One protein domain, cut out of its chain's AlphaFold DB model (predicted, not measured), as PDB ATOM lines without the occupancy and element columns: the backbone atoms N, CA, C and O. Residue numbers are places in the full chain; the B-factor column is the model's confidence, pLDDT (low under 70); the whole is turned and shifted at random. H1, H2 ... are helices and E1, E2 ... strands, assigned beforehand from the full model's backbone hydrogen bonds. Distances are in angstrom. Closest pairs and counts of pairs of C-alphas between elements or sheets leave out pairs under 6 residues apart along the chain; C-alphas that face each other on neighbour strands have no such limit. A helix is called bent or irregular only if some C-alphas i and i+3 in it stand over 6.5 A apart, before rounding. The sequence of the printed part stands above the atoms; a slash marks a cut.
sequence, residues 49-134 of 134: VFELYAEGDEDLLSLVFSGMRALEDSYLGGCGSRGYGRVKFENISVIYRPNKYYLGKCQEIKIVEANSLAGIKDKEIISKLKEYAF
ATOM      1  N   VAL A  49     158.030 154.962 145.392       96.62
ATOM      2  CA  VAL A  49     159.396 154.444 145.279       96.62
ATOM      3  C   VAL A  49     160.061 155.179 144.126       96.62
ATOM      4  O   VAL A  49     159.516 155.220 143.027       96.62
ATOM      5  N   PHE A  50     161.206 155.787 144.410       95.81
ATOM      6  CA  PHE A  50     162.036 156.478 143.435       95.81
ATOM      7  C   PHE A  50     163.383 155.764 143.379       95.81
ATOM      8  O   PHE A  50     164.023 155.571 144.415       95.81
ATOM      9  N   GLU A  51     163.769 155.317 142.193       94.56
ATOM     10  CA  GLU A  51     164.978 154.529 141.972       94.56
ATOM     11  C   GLU A  51     166.076 155.424 141.397       94.56
ATOM     12  O   GLU A  51     165.816 156.227 140.505       94.56
ATOM     13  N   LEU A  52     167.292 155.283 141.927       93.56
ATOM     14  CA  LEU A  52     168.484 155.988 141.456       93.56
ATOM     15  C   LEU A  52     169.324 155.008 140.639       93.56
ATOM     16  O   LEU A  52     169.748 153.977 141.169       93.56
ATOM     17  N   TYR A  53     169.549 155.323 139.368       91.50
ATOM     18  CA  TYR A  53     170.297 154.491 138.428       91.50
ATOM     19  C   TYR A  53     171.665 155.085 138.091       91.50
ATOM     20  O   TYR A  53     172.620 154.334 137.887       91.50
ATOM     21  N   ALA A  54     171.765 156.412 138.050       91.50
ATOM     22  CA  ALA A  54     172.979 157.147 137.729       91.50
ATOM     23  C   ALA A  54     173.191 158.352 138.659       91.50
ATOM     24  O   ALA A  54     172.278 158.809 139.347       91.50
ATOM     25  N   GLU A  55     174.422 158.865 138.668       88.06
ATOM     26  CA  GLU A  55     174.753 160.136 139.319       88.06
ATOM     27  C   GLU A  55     173.959 161.279 138.674       88.06
ATOM     28  O   GLU A  55     173.902 161.387 137.446       88.06
ATOM     29  N   GLY A  56     173.331 162.118 139.500       90.31
ATOM     30  CA  GLY A  56     172.458 163.207 139.065       90.31
ATOM     31  C   GLY A  56     170.963 162.872 139.094       90.31
ATOM     32  O   GLY A  56     170.145 163.793 139.079       90.31
ATOM     33  N   ASP A  57     170.568 161.597 139.203       94.25
ATOM     34  CA  ASP A  57     169.150 161.210 139.285       94.25
ATOM     35  C   ASP A  57     168.462 161.788 140.530       94.25
ATOM     36  O   ASP A  57     167.262 162.068 140.524       94.25
ATOM     37  N   GLU A  58     169.211 162.025 141.605       93.56
ATOM     38  CA  GLU A  58     168.710 162.662 142.818       93.56
ATOM     39  C   GLU A  58     168.140 164.065 142.564       93.56
ATOM     40  O   GLU A  58     167.195 164.468 143.247       93.56
ATOM     41  N   ASP A  59     168.636 164.786 141.552       94.44
ATOM     42  CA  ASP A  59     168.117 166.107 141.190       94.44
ATOM     43  C   ASP A  59     166.682 166.013 140.632       94.44
ATOM     44  O   ASP A  59     165.866 166.923 140.837       94.44
ATOM     45  N   LEU A  60     166.319 164.885 140.008       95.94
ATOM     46  CA  LEU A  60     164.978 164.635 139.466       95.94
ATOM     47  C   LEU A  60     163.916 164.477 140.562       95.94
ATOM     48  O   LEU A  60     162.729 164.678 140.299       95.94
ATOM     49  N   LEU A  61     164.311 164.193 141.808       95.31
ATOM     50  CA  LEU A  61     163.375 164.116 142.930       95.31
ATOM     51  C   LEU A  61     162.640 165.451 143.160       95.31
ATOM     52  O   LEU A  61     161.474 165.461 143.562       95.31
ATOM     53  N   SER A  62     163.272 166.586 142.831       95.56
ATOM     54  CA  SER A  62     162.630 167.912 142.877       95.56
ATOM     55  C   SER A  62     161.399 168.019 141.967       95.56
ATOM     56  O   SER A  62     160.426 168.710 142.295       95.56
ATOM     57  N   LEU A  63     161.393 167.297 140.841       96.81
ATOM     58  CA  LEU A  63     160.261 167.260 139.920       96.81
ATOM     59  C   LEU A  63     159.077 166.515 140.538       96.81
ATOM     60  O   LEU A  63     157.935 166.950 140.381       96.81
ATOM     61  N   VAL A  64     159.341 165.449 141.297       96.88
ATOM     62  CA  VAL A  64     158.307 164.708 142.031       96.88
ATOM     63  C   VAL A  64     157.637 165.623 143.053       96.88
ATOM     64  O   VAL A  64     156.417 165.773 143.026       96.88
ATOM     65  N   PHE A  65     158.413 166.312 143.898       96.56
ATOM     66  CA  PHE A  65     157.848 167.250 144.876       96.56
ATOM     67  C   PHE A  65     157.077 168.395 144.213       96.56
ATOM     68  O   PHE A  65     156.020 168.800 144.697       96.56
ATOM     69  N   SER A  66     157.565 168.896 143.079       96.69
ATOM     70  CA  SER A  66     156.874 169.937 142.314       96.69
ATOM     71  C   SER A  66     155.547 169.444 141.740       96.69
ATOM     72  O   SER A  66     154.548 170.154 141.834       96.69
ATOM     73  N   GLY A  67     155.499 168.212 141.229       97.75
ATOM     74  CA  GLY A  67     154.259 167.572 140.791       97.75
ATOM     75  C   GLY A  67     153.267 167.367 141.935       97.75
ATOM     76  O   GLY A  67     152.079 167.626 141.764       97.75
ATOM     77  N   MET A  68     153.743 166.978 143.123       97.19
ATOM     78  CA  MET A  68     152.889 166.854 144.309       97.19
ATOM     79  C   MET A  68     152.286 168.202 144.723       97.19
ATOM     80  O   MET A  68     151.084 168.274 144.956       97.19
ATOM     81  N   ARG A  69     153.089 169.276 144.753       96.88
ATOM     82  CA  ARG A  69     152.604 170.642 145.034       96.88
ATOM     83  C   ARG A  69     151.570 171.094 143.999       96.88
ATOM     84  O   ARG A  69     150.504 171.572 144.364       96.88
ATOM     85  N   ALA A  70     151.838 170.855 142.714       97.44
ATOM     86  CA  ALA A  70     150.887 171.159 141.648       97.44
ATOM     87  C   ALA A  70     149.581 170.352 141.770       97.44
ATOM     88  O   ALA A  70     148.514 170.840 141.397       97.44
ATOM     89  N   LEU A  71     149.644 169.124 142.293       97.38
ATOM     90  CA  LEU A  71     148.458 168.310 142.540       97.38
ATOM     91  C   LEU A  71     147.610 168.851 143.701       97.38
ATOM     92  O   LEU A  71     146.388 168.778 143.606       97.38
ATOM     93  N   GLU A  72     148.217 169.421 144.751       96.88
ATOM     94  CA  GLU A  72     147.480 170.098 145.838       96.88
ATOM     95  C   GLU A  72     146.707 171.331 145.340       96.88
ATOM     96  O   GLU A  72     145.586 171.577 145.790       96.88
ATOM     97  N   ASP A  73     147.259 172.059 144.365       96.56
ATOM     98  CA  ASP A  73     146.574 173.171 143.684       96.56
ATOM     99  C   ASP A  73     145.526 172.698 142.655       96.56
ATOM    100  O   ASP A  73     144.723 173.486 142.147       96.56
ATOM    101  N   SER A  74     145.519 171.401 142.347       96.50
ATOM    102  CA  SER A  74     144.650 170.763 141.361       96.50
ATOM    103  C   SER A  74     143.724 169.740 142.035       96.50
ATOM    104  O   SER A  74     143.263 169.919 143.165       96.50
ATOM    105  N   TYR A  75     143.348 168.691 141.309       96.38
ATOM    106  CA  TYR A  75     142.512 167.617 141.814       96.38
ATOM    107  C   TYR A  75     142.937 166.256 141.268       96.38
ATOM    108  O   TYR A  75     143.428 166.129 140.147       96.38
ATOM    109  N   LEU A  76     142.671 165.221 142.057       96.25
ATOM    110  CA  LEU A  76     142.848 163.824 141.704       96.25
ATOM    111  C   LEU A  76     141.500 163.187 141.332       96.25
ATOM    112  O   LEU A  76     140.513 163.306 142.060       96.25
ATOM    113  N   GLY A  77     141.457 162.470 140.210       93.62
ATOM    114  CA  GLY A  77     140.257 161.767 139.752       93.62
ATOM    115  C   GLY A  77     139.253 162.655 139.001       93.62
ATOM    116  O   GLY A  77     139.613 163.640 138.361       93.62
ATOM    117  N   GLY A  78     137.979 162.258 139.010       89.62
ATOM    118  CA  GLY A  78     136.928 162.881 138.196       89.62
ATOM    119  C   GLY A  78     136.214 164.065 138.859       89.62
ATOM    120  O   GLY A  78     136.199 164.212 140.074       89.62
ATOM    121  N   CYS A  79     135.530 164.875 138.042       90.88
ATOM    122  CA  CYS A  79     134.643 165.968 138.479       90.88
ATOM    123  C   CYS A  79     135.306 167.098 139.298       90.88
ATOM    124  O   CYS A  79     134.605 167.832 139.993       90.88
ATOM    125  N   GLY A  80     136.621 167.303 139.193       92.06
ATOM    126  CA  GLY A  80     137.329 168.323 139.975       92.06
ATOM    127  C   GLY A  80     136.839 169.758 139.800       92.06
ATOM    128  O   GLY A  80     136.720 170.493 140.779       92.06
ATOM    129  N   SER A  81     136.404 170.131 138.592       92.62
ATOM    130  CA  SER A  81     135.764 171.432 138.327       92.62
ATOM    131  C   SER A  81     134.475 171.670 139.128       92.62
ATOM    132  O   SER A  81     134.020 172.804 139.247       92.62
ATOM    133  N   ARG A  82     133.890 170.611 139.703       91.12
ATOM    134  CA  ARG A  82     132.715 170.640 140.592       91.12
ATOM    135  C   ARG A  82     133.080 170.421 142.068       91.12
ATOM    136  O   ARG A  82     132.205 170.093 142.873       91.12
ATOM    137  N   GLY A  83     134.359 170.568 142.417       90.38
ATOM    138  CA  GLY A  83     134.870 170.505 143.789       90.38
ATOM    139  C   GLY A  83     135.218 169.106 144.302       90.38
ATOM    140  O   GLY A  83     135.169 168.885 145.508       90.38
ATOM    141  N   TYR A  84     135.528 168.153 143.420       93.44
ATOM    142  CA  TYR A  84     135.988 166.810 143.807       93.44
ATOM    143  C   TYR A  84     137.509 166.736 143.797       93.44
ATOM    144  O   TYR A  84     138.167 167.540 143.145       93.44
ATOM    145  N   GLY A  85     138.055 165.739 144.493       94.31
ATOM    146  CA  GLY A  85     139.438 165.324 144.286       94.31
ATOM    147  C   GLY A  85     140.500 166.271 144.834       94.31
ATOM    148  O   GLY A  85     141.666 166.073 144.524       94.31
ATOM    149  N   ARG A  86     140.144 167.283 145.635       96.56
ATOM    150  CA  ARG A  86     141.153 168.071 146.352       96.56
ATOM    151  C   ARG A  86     141.881 167.165 147.337       96.56
ATOM    152  O   ARG A  86     141.232 166.500 148.144       96.56
ATOM    153  N   VAL A  87     143.203 167.157 147.257       96.44
ATOM    154  CA  VAL A  87     144.077 166.353 148.111       96.44
ATOM    155  C   VAL A  87     145.067 167.255 148.831       96.44
ATOM    156  O   VAL A  87     145.333 168.374 148.399       96.44
ATOM    157  N   LYS A  88     145.602 166.751 149.936       96.50
ATOM    158  CA  LYS A  88     146.693 167.366 150.683       96.50
ATOM    159  C   LYS A  88     147.634 166.258 151.131       96.50
ATOM    160  O   LYS A  88     147.161 165.195 151.537       96.50
ATOM    161  N   PHE A  89     148.935 166.496 151.057       96.81
ATOM    162  CA  PHE A  89     149.947 165.573 151.551       96.81
ATOM    163  C   PHE A  89     150.403 166.001 152.946       96.81
ATOM    164  O   PHE A  89     150.860 167.126 153.162       96.81
ATOM    165  N   GLU A  90     150.294 165.078 153.896       95.50
ATOM    166  CA  GLU A  90     150.662 165.283 155.294       95.50
ATOM    167  C   GLU A  90     151.565 164.143 155.770       95.50
ATOM    168  O   GLU A  90     151.514 163.043 155.223       95.50
ATOM    169  N   ASN A  91     152.385 164.412 156.788       95.81
ATOM    170  CA  ASN A  91     153.276 163.430 157.424       95.81
ATOM    171  C   ASN A  91     154.181 162.690 156.419       95.81
ATOM    172  O   ASN A  91     154.178 161.465 156.309       95.81
ATOM    173  N   ILE A  92     154.957 163.459 155.659       96.25
ATOM    174  CA  ILE A  92     155.824 162.973 154.589       96.25
ATOM    175  C   ILE A  92     157.181 162.590 155.172       96.25
ATOM    176  O   ILE A  92     157.877 163.421 155.759       96.25
ATOM    177  N   SER A  93     157.596 161.347 154.938       96.12
ATOM    178  CA  SER A  93     158.943 160.863 155.242       96.12
ATOM    179  C   SER A  93     159.685 160.490 153.964       96.12
ATOM    180  O   SER A  93     159.168 159.711 153.160       96.12
ATOM    181  N   VAL A  94     160.915 160.974 153.804       96.00
ATOM    182  CA  VAL A  94     161.813 160.527 152.730       96.00
ATOM    183  C   VAL A  94     162.878 159.634 153.344       96.00
ATOM    184  O   VAL A  94     163.607 160.049 154.246       96.00
ATOM    185  N   ILE A  95     162.956 158.401 152.853       96.44
ATOM    186  CA  ILE A  95     163.856 157.371 153.365       96.44
ATOM    187  C   ILE A  95     164.726 156.888 152.211       96.44
ATOM    188  O   ILE A  95     164.217 156.467 151.173       96.44
ATOM    189  N   TYR A  96     166.036 156.927 152.417       96.19
ATOM    190  CA  TYR A  96     167.018 156.390 151.496       96.19
ATOM    191  C   TYR A  96     167.411 154.968 151.903       96.19
ATOM    192  O   TYR A  96     167.723 154.687 153.064       96.19
ATOM    193  N   ARG A  97     167.391 154.057 150.929       95.44
ATOM    194  CA  ARG A  97     167.747 152.645 151.103       95.44
ATOM    195  C   ARG A  97     168.862 152.286 150.119       95.44
ATOM    196  O   ARG A  97     168.552 151.952 148.976       95.44
ATOM    197  N   PRO A  98     170.143 152.351 150.529       93.62
ATOM    198  CA  PRO A  98     171.251 151.973 149.656       93.62
ATOM    199  C   PRO A  98     171.239 150.465 149.375       93.62
ATOM    200  O   PRO A  98     170.675 149.688 150.141       93.62
ATOM    201  N   ASN A  99     171.952 150.004 148.345       92.81
ATOM    202  CA  ASN A  99     172.062 148.566 148.043       92.81
ATOM    203  C   ASN A  99     172.528 147.744 149.272       92.81
ATOM    204  O   ASN A  99     171.974 146.695 149.598       92.81
ATOM    205  N   LYS A 100     173.471 148.291 150.056       94.06
ATOM    206  CA  LYS A 100     173.954 147.685 151.312       94.06
ATOM    207  C   LYS A 100     172.838 147.383 152.329       94.06
ATOM    208  O   LYS A 100     172.988 146.418 153.075       94.06
ATOM    209  N   TYR A 101     171.739 148.145 152.343       95.44
ATOM    210  CA  TYR A 101     170.584 147.891 153.216       95.44
ATOM    211  C   TYR A 101     169.902 146.573 152.844       95.44
ATOM    212  O   TYR A 101     169.674 145.725 153.703       95.44
ATOM    213  N   TYR A 102     169.670 146.346 151.550       94.62
ATOM    214  CA  TYR A 102     169.057 145.112 151.054       94.62
ATOM    215  C   TYR A 102     169.966 143.886 151.211       94.62
ATOM    216  O   TYR A 102     169.479 142.766 151.315       94.62
ATOM    217  N   LEU A 103     171.282 144.097 151.306       96.50
ATOM    218  CA  LEU A 103     172.258 143.064 151.662       96.50
ATOM    219  C   LEU A 103     172.373 142.819 153.181       96.50
ATOM    220  O   LEU A 103     173.231 142.044 153.601       96.50
ATOM    221  N   GLY A 104     171.574 143.502 154.011       95.19
ATOM    222  CA  GLY A 104     171.594 143.375 155.473       95.19
ATOM    223  C   GLY A 104     172.818 143.999 156.152       95.19
ATOM    224  O   GLY A 104     173.113 143.676 157.299       95.19
ATOM    225  N   LYS A 105     173.562 144.867 155.453       94.88
ATOM    226  CA  LYS A 105     174.834 145.440 155.935       94.88
ATOM    227  C   LYS A 105     174.687 146.811 156.593       94.88
ATOM    228  O   LYS A 105     175.624 147.272 157.238       94.88
ATOM    229  N   CYS A 106     173.556 147.484 156.412       93.12
ATOM    230  CA  CYS A 106     173.248 148.751 157.070       93.12
ATOM    231  C   CYS A 106     171.737 148.914 157.266       93.12
ATOM    232  O   CYS A 106     170.946 148.152 156.713       93.12
ATOM    233  N   GLN A 107     171.345 149.906 158.067       93.94
ATOM    234  CA  GLN A 107     169.947 150.305 158.230       93.94
ATOM    235  C   GLN A 107     169.542 151.344 157.176       93.94
ATOM    236  O   GLN A 107     170.390 151.939 156.509       93.94
ATOM    237  N   GLU A 108     168.232 151.535 157.012       94.69
ATOM    238  CA  GLU A 108     167.697 152.603 156.171       94.69
ATOM    239  C   GLU A 108     167.980 153.979 156.781       94.69
ATOM    240  O   GLU A 108     168.066 154.135 158.001       94.69
ATOM    241  N   ILE A 109     168.130 154.983 155.923       94.81
ATOM    242  CA  ILE A 109     168.534 156.327 156.324       94.81
ATOM    243  C   ILE A 109     167.338 157.252 156.131       94.81
ATOM    244  O   ILE A 109     166.905 157.502 155.007       94.81
ATOM    245  N   LYS A 110     166.785 157.775 157.227       95.25
ATOM    246  CA  LYS A 110     165.712 158.774 157.165       95.25
ATOM    247  C   LYS A 110     166.316 160.141 156.820       95.25
ATOM    248  O   LYS A 110     167.066 160.703 157.611       95.25
ATOM    249  N   ILE A 111     165.990 160.670 155.641       94.94
ATOM    250  CA  ILE A 111     166.544 161.932 155.118       94.94
ATOM    251  C   ILE A 111     165.783 163.142 155.668       94.94
ATOM    252  O   ILE A 111     166.394 164.130 156.094       94.94
ATOM    253  N   VAL A 112     164.449 163.061 155.664       94.38
ATOM    254  CA  VAL A 112     163.564 164.100 156.201       94.38
ATOM    255  C   VAL A 112     162.248 163.511 156.699       94.38
ATOM    256  O   VAL A 112     161.785 162.477 156.213       94.38
ATOM    257  N   GLU A 113     161.646 164.213 157.651       95.06
ATOM    258  CA  GLU A 113     160.284 164.019 158.128       95.06
ATOM    259  C   GLU A 113     159.627 165.398 158.232       95.06
ATOM    260  O   GLU A 113     160.181 166.305 158.857       95.06
ATOM    261  N   ALA A 114     158.497 165.585 157.554       95.00
ATOM    262  CA  ALA A 114     157.799 166.860 157.481       95.00
ATOM    263  C   ALA A 114     156.289 166.656 157.609       95.00
ATOM    264  O   ALA A 114     155.709 165.782 156.970       95.00
ATOM    265  N   ASN A 115     155.624 167.516 158.380       94.75
ATOM    266  CA  ASN A 115     154.174 167.424 158.577       94.75
ATOM    267  C   ASN A 115     153.375 167.797 157.315       94.75
ATOM    268  O   ASN A 115     152.218 167.407 157.198       94.75
ATOM    269  N   SER A 116     153.963 168.549 156.380       95.06
ATOM    270  CA  SER A 116     153.331 168.964 155.122       95.06
ATOM    271  C   SER A 116     154.362 169.185 154.012       95.06
ATOM    272  O   SER A 116     155.550 169.368 154.289       95.06
ATOM    273  N   LEU A 117     153.900 169.243 152.756       92.50
ATOM    274  CA  LEU A 117     154.739 169.571 151.590       92.50
ATOM    275  C   LEU A 117     155.443 170.927 151.700       92.50
ATOM    276  O   LEU A 117     156.551 171.077 151.196       92.50
ATOM    277  N   ALA A 118     154.845 171.906 152.382       90.62
ATOM    278  CA  ALA A 118     155.475 173.210 152.595       90.62
ATOM    279  C   ALA A 118     156.748 173.123 153.462       90.62
ATOM    280  O   ALA A 118     157.619 173.985 153.369       90.62
ATOM    281  N   GLY A 119     156.865 172.086 154.300       88.75
ATOM    282  CA  GLY A 119     158.063 171.814 155.096       88.75
ATOM    283  C   GLY A 119     159.180 171.105 154.323       88.75
ATOM    284  O   GLY A 119     160.286 170.971 154.845       88.75
ATOM    285  N   ILE A 120     158.917 170.649 153.094       92.75
ATOM    286  CA  ILE A 120     159.896 169.965 152.252       92.75
ATOM    287  C   ILE A 120     160.770 171.001 151.548       92.75
ATOM    288  O   ILE A 120     160.299 171.811 150.750       92.75
ATOM    289  N   LYS A 121     162.071 170.950 151.836       94.50
ATOM    290  CA  LYS A 121     163.085 171.776 151.182       94.50
ATOM    291  C   LYS A 121     163.907 170.923 150.228       94.50
ATOM    292  O   LYS A 121     164.887 170.300 150.631       94.50
ATOM    293  N   ASP A 122     163.517 170.934 148.956       94.31
ATOM    294  CA  ASP A 122     164.081 170.095 147.893       94.31
ATOM    295  C   ASP A 122     165.622 170.101 147.890       94.31
ATOM    296  O   ASP A 122     166.246 169.045 147.937       94.31
ATOM    297  N   LYS A 123     166.248 171.287 147.935       93.50
ATOM    298  CA  LYS A 123     167.716 171.439 147.908       93.50
ATOM    299  C   LYS A 123     168.429 170.755 149.079       93.50
ATOM    300  O   LYS A 123     169.489 170.172 148.880       93.50
ATOM    301  N   GLU A 124     167.867 170.825 150.286       94.12
ATOM    302  CA  GLU A 124     168.471 170.211 151.478       94.12
ATOM    303  C   GLU A 124     168.390 168.680 151.402       94.12
ATOM    304  O   GLU A 124     169.345 167.988 151.750       94.12
ATOM    305  N   ILE A 125     167.272 168.146 150.902       94.44
ATOM    306  CA  ILE A 125     167.072 166.701 150.713       94.44
ATOM    307  C   ILE A 125     168.031 166.167 149.654       94.44
ATOM    308  O   ILE A 125     168.694 165.159 149.885       94.44
ATOM    309  N   ILE A 126     168.126 166.854 148.517       94.56
ATOM    310  CA  ILE A 126     169.007 166.470 147.412       94.56
ATOM    311  C   ILE A 126     170.470 166.502 147.861       94.56
ATOM    312  O   ILE A 126     171.187 165.537 147.625       94.56
ATOM    313  N   SER A 127     170.903 167.551 148.571       93.75
ATOM    314  CA  SER A 127     172.271 167.628 149.106       93.75
ATOM    315  C   SER A 127     172.595 166.436 150.008       93.75
ATOM    316  O   SER A 127     173.626 165.797 149.827       93.75
ATOM    317  N   LYS A 128     171.687 166.081 150.928       92.88
ATOM    318  CA  LYS A 128     171.856 164.897 151.780       92.88
ATOM    319  C   LYS A 128     171.896 163.602 150.973       92.88
ATOM    320  O   LYS A 128     172.665 162.711 151.296       92.88
ATOM    321  N   LEU A 129     171.066 163.467 149.938       91.88
ATOM    322  CA  LEU A 129     171.089 162.280 149.080       91.88
ATOM    323  C   LEU A 129     172.421 162.148 148.339       91.88
ATOM    324  O   LEU A 129     172.957 161.045 148.307       91.88
ATOM    325  N   LYS A 130     172.983 163.253 147.828       91.38
ATOM    326  CA  LYS A 130     174.311 163.265 147.191       91.38
ATOM    327  C   LYS A 130     175.409 162.788 148.146       91.38
ATOM    328  O   LYS A 130     176.253 162.015 147.727       91.38
ATOM    329  N   GLU A 131     175.347 163.161 149.429       88.56
ATOM    330  CA  GLU A 131     176.299 162.699 150.461       88.56
ATOM    331  C   GLU A 131     176.221 161.190 150.762       88.56
ATOM    332  O   GLU A 131     177.191 160.609 151.247       88.56
ATOM    333  N   TYR A 132     175.065 160.550 150.541       82.62
ATOM    334  CA  TYR A 132     174.865 159.127 150.852       82.62
ATOM    335  C   TYR A 132     174.935 158.205 149.636       82.62
ATOM    336  O   TYR A 132     175.263 157.025 149.792       82.62
ATOM    337  N   ALA A 133     174.540 158.698 148.463       73.00
ATOM    338  CA  ALA A 133     174.458 157.905 147.244       73.00
ATOM    339  C   ALA A 133     175.826 157.712 146.574       73.00
ATOM    340  O   ALA A 133     176.001 156.690 145.903       73.00
ATOM    341  N   PHE A 134     176.779 158.628 146.805       62.19
ATOM    342  CA  PHE A 134     178.106 158.635 146.181       62.19
ATOM    343  C   PHE A 134     179.226 158.920 147.188       62.19
ATOM    344  O   PHE A 134     179.152 159.945 147.901       62.19
TER     345      PHE A 134
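This is residues 49 to 134 of the 134 residues of the protein "Type III-A CRISPR-associated RAMP protein Csm3" of Caldimicrobium sp (UniProt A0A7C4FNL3). A ribbon of two antiparallel strands, E1 and E2, has H3 along one side near E2, and the longer helix H1 lies side by side with H3 where the first half of H1 meets it. The unnamed loop of residues 73 to 89 reaches out at one end and the turn with H2 at the other, and together they make the length, 51 by 23 by 22 A along the three main axes. The printed part has 86 residues, with three named helices and two named strands in the order H1, E1, H2, E2, H3. The class is mixed, helices and strands, and the whole is loose, with a radius of gyration of the C-alphas of 15.5 A.

Start at Val 49 and go on to H1, residues 57 to 72, the longest helix. Look next at E1, residues 90 to 96, and E2, residues 109 to 116: they are antiparallel neighbours, with 166 degrees between their directions. Find N 92 and O 114 at 2.8 A, and N 96 and O 109 at 2.8 A, both within hydrogen-bond range. H2, residues 99 to 102, comes between these strands along the chain and is apart from H1. H3, residues 122 to 133, touches H1, which meets it with residues 58 to 65 alone; the closest C-alphas are those of Ser 62 and Asp 122, 5.7 A apart. H1 and H3 run opposite ways at a shallow tilt of 33 degrees, only just short of steep. Between E2 and H3 the closest C-alphas are those of Ile 111 and Ile 125, at 6.5 A. H1 and E2 are apart, and so are H2 and H3. In H3 every O i to N i+4 pair is within hydrogen-bond range, in H1 8 of 12 are, and H2 is too short for such a pair.

Find C-alpha 57 at (169.150, 161.210, 139.285); from there H1 runs 24.3 A to C-alpha 72. H1 is neither bent nor irregular, but only just: C-alphas 59 and 62 are 6.0 A apart. E1 begins at C-alpha 90, at (150.662, 165.283, 155.294), and spans 19.0 A. After the four residues of H2, E2 spans 19.8 A from C-alpha 109 to C-alpha 116. H3 covers 16.0 A and ends at C-alpha 133, at (174.458, 157.905, 147.244).

The two C-alphas farthest apart are those of Arg 82 and Lys 105, at 51.4 A. The link from H1 to E1 is long, with 17 residues; those from E1 to H2 and from E2 to H3 are tight, and the one from H2 to E2 is short. The printed part has no cut and ends at residue 134, the chain's last. The mean pLDDT of the printed part is 93.6, and residue 134 alone is under 70.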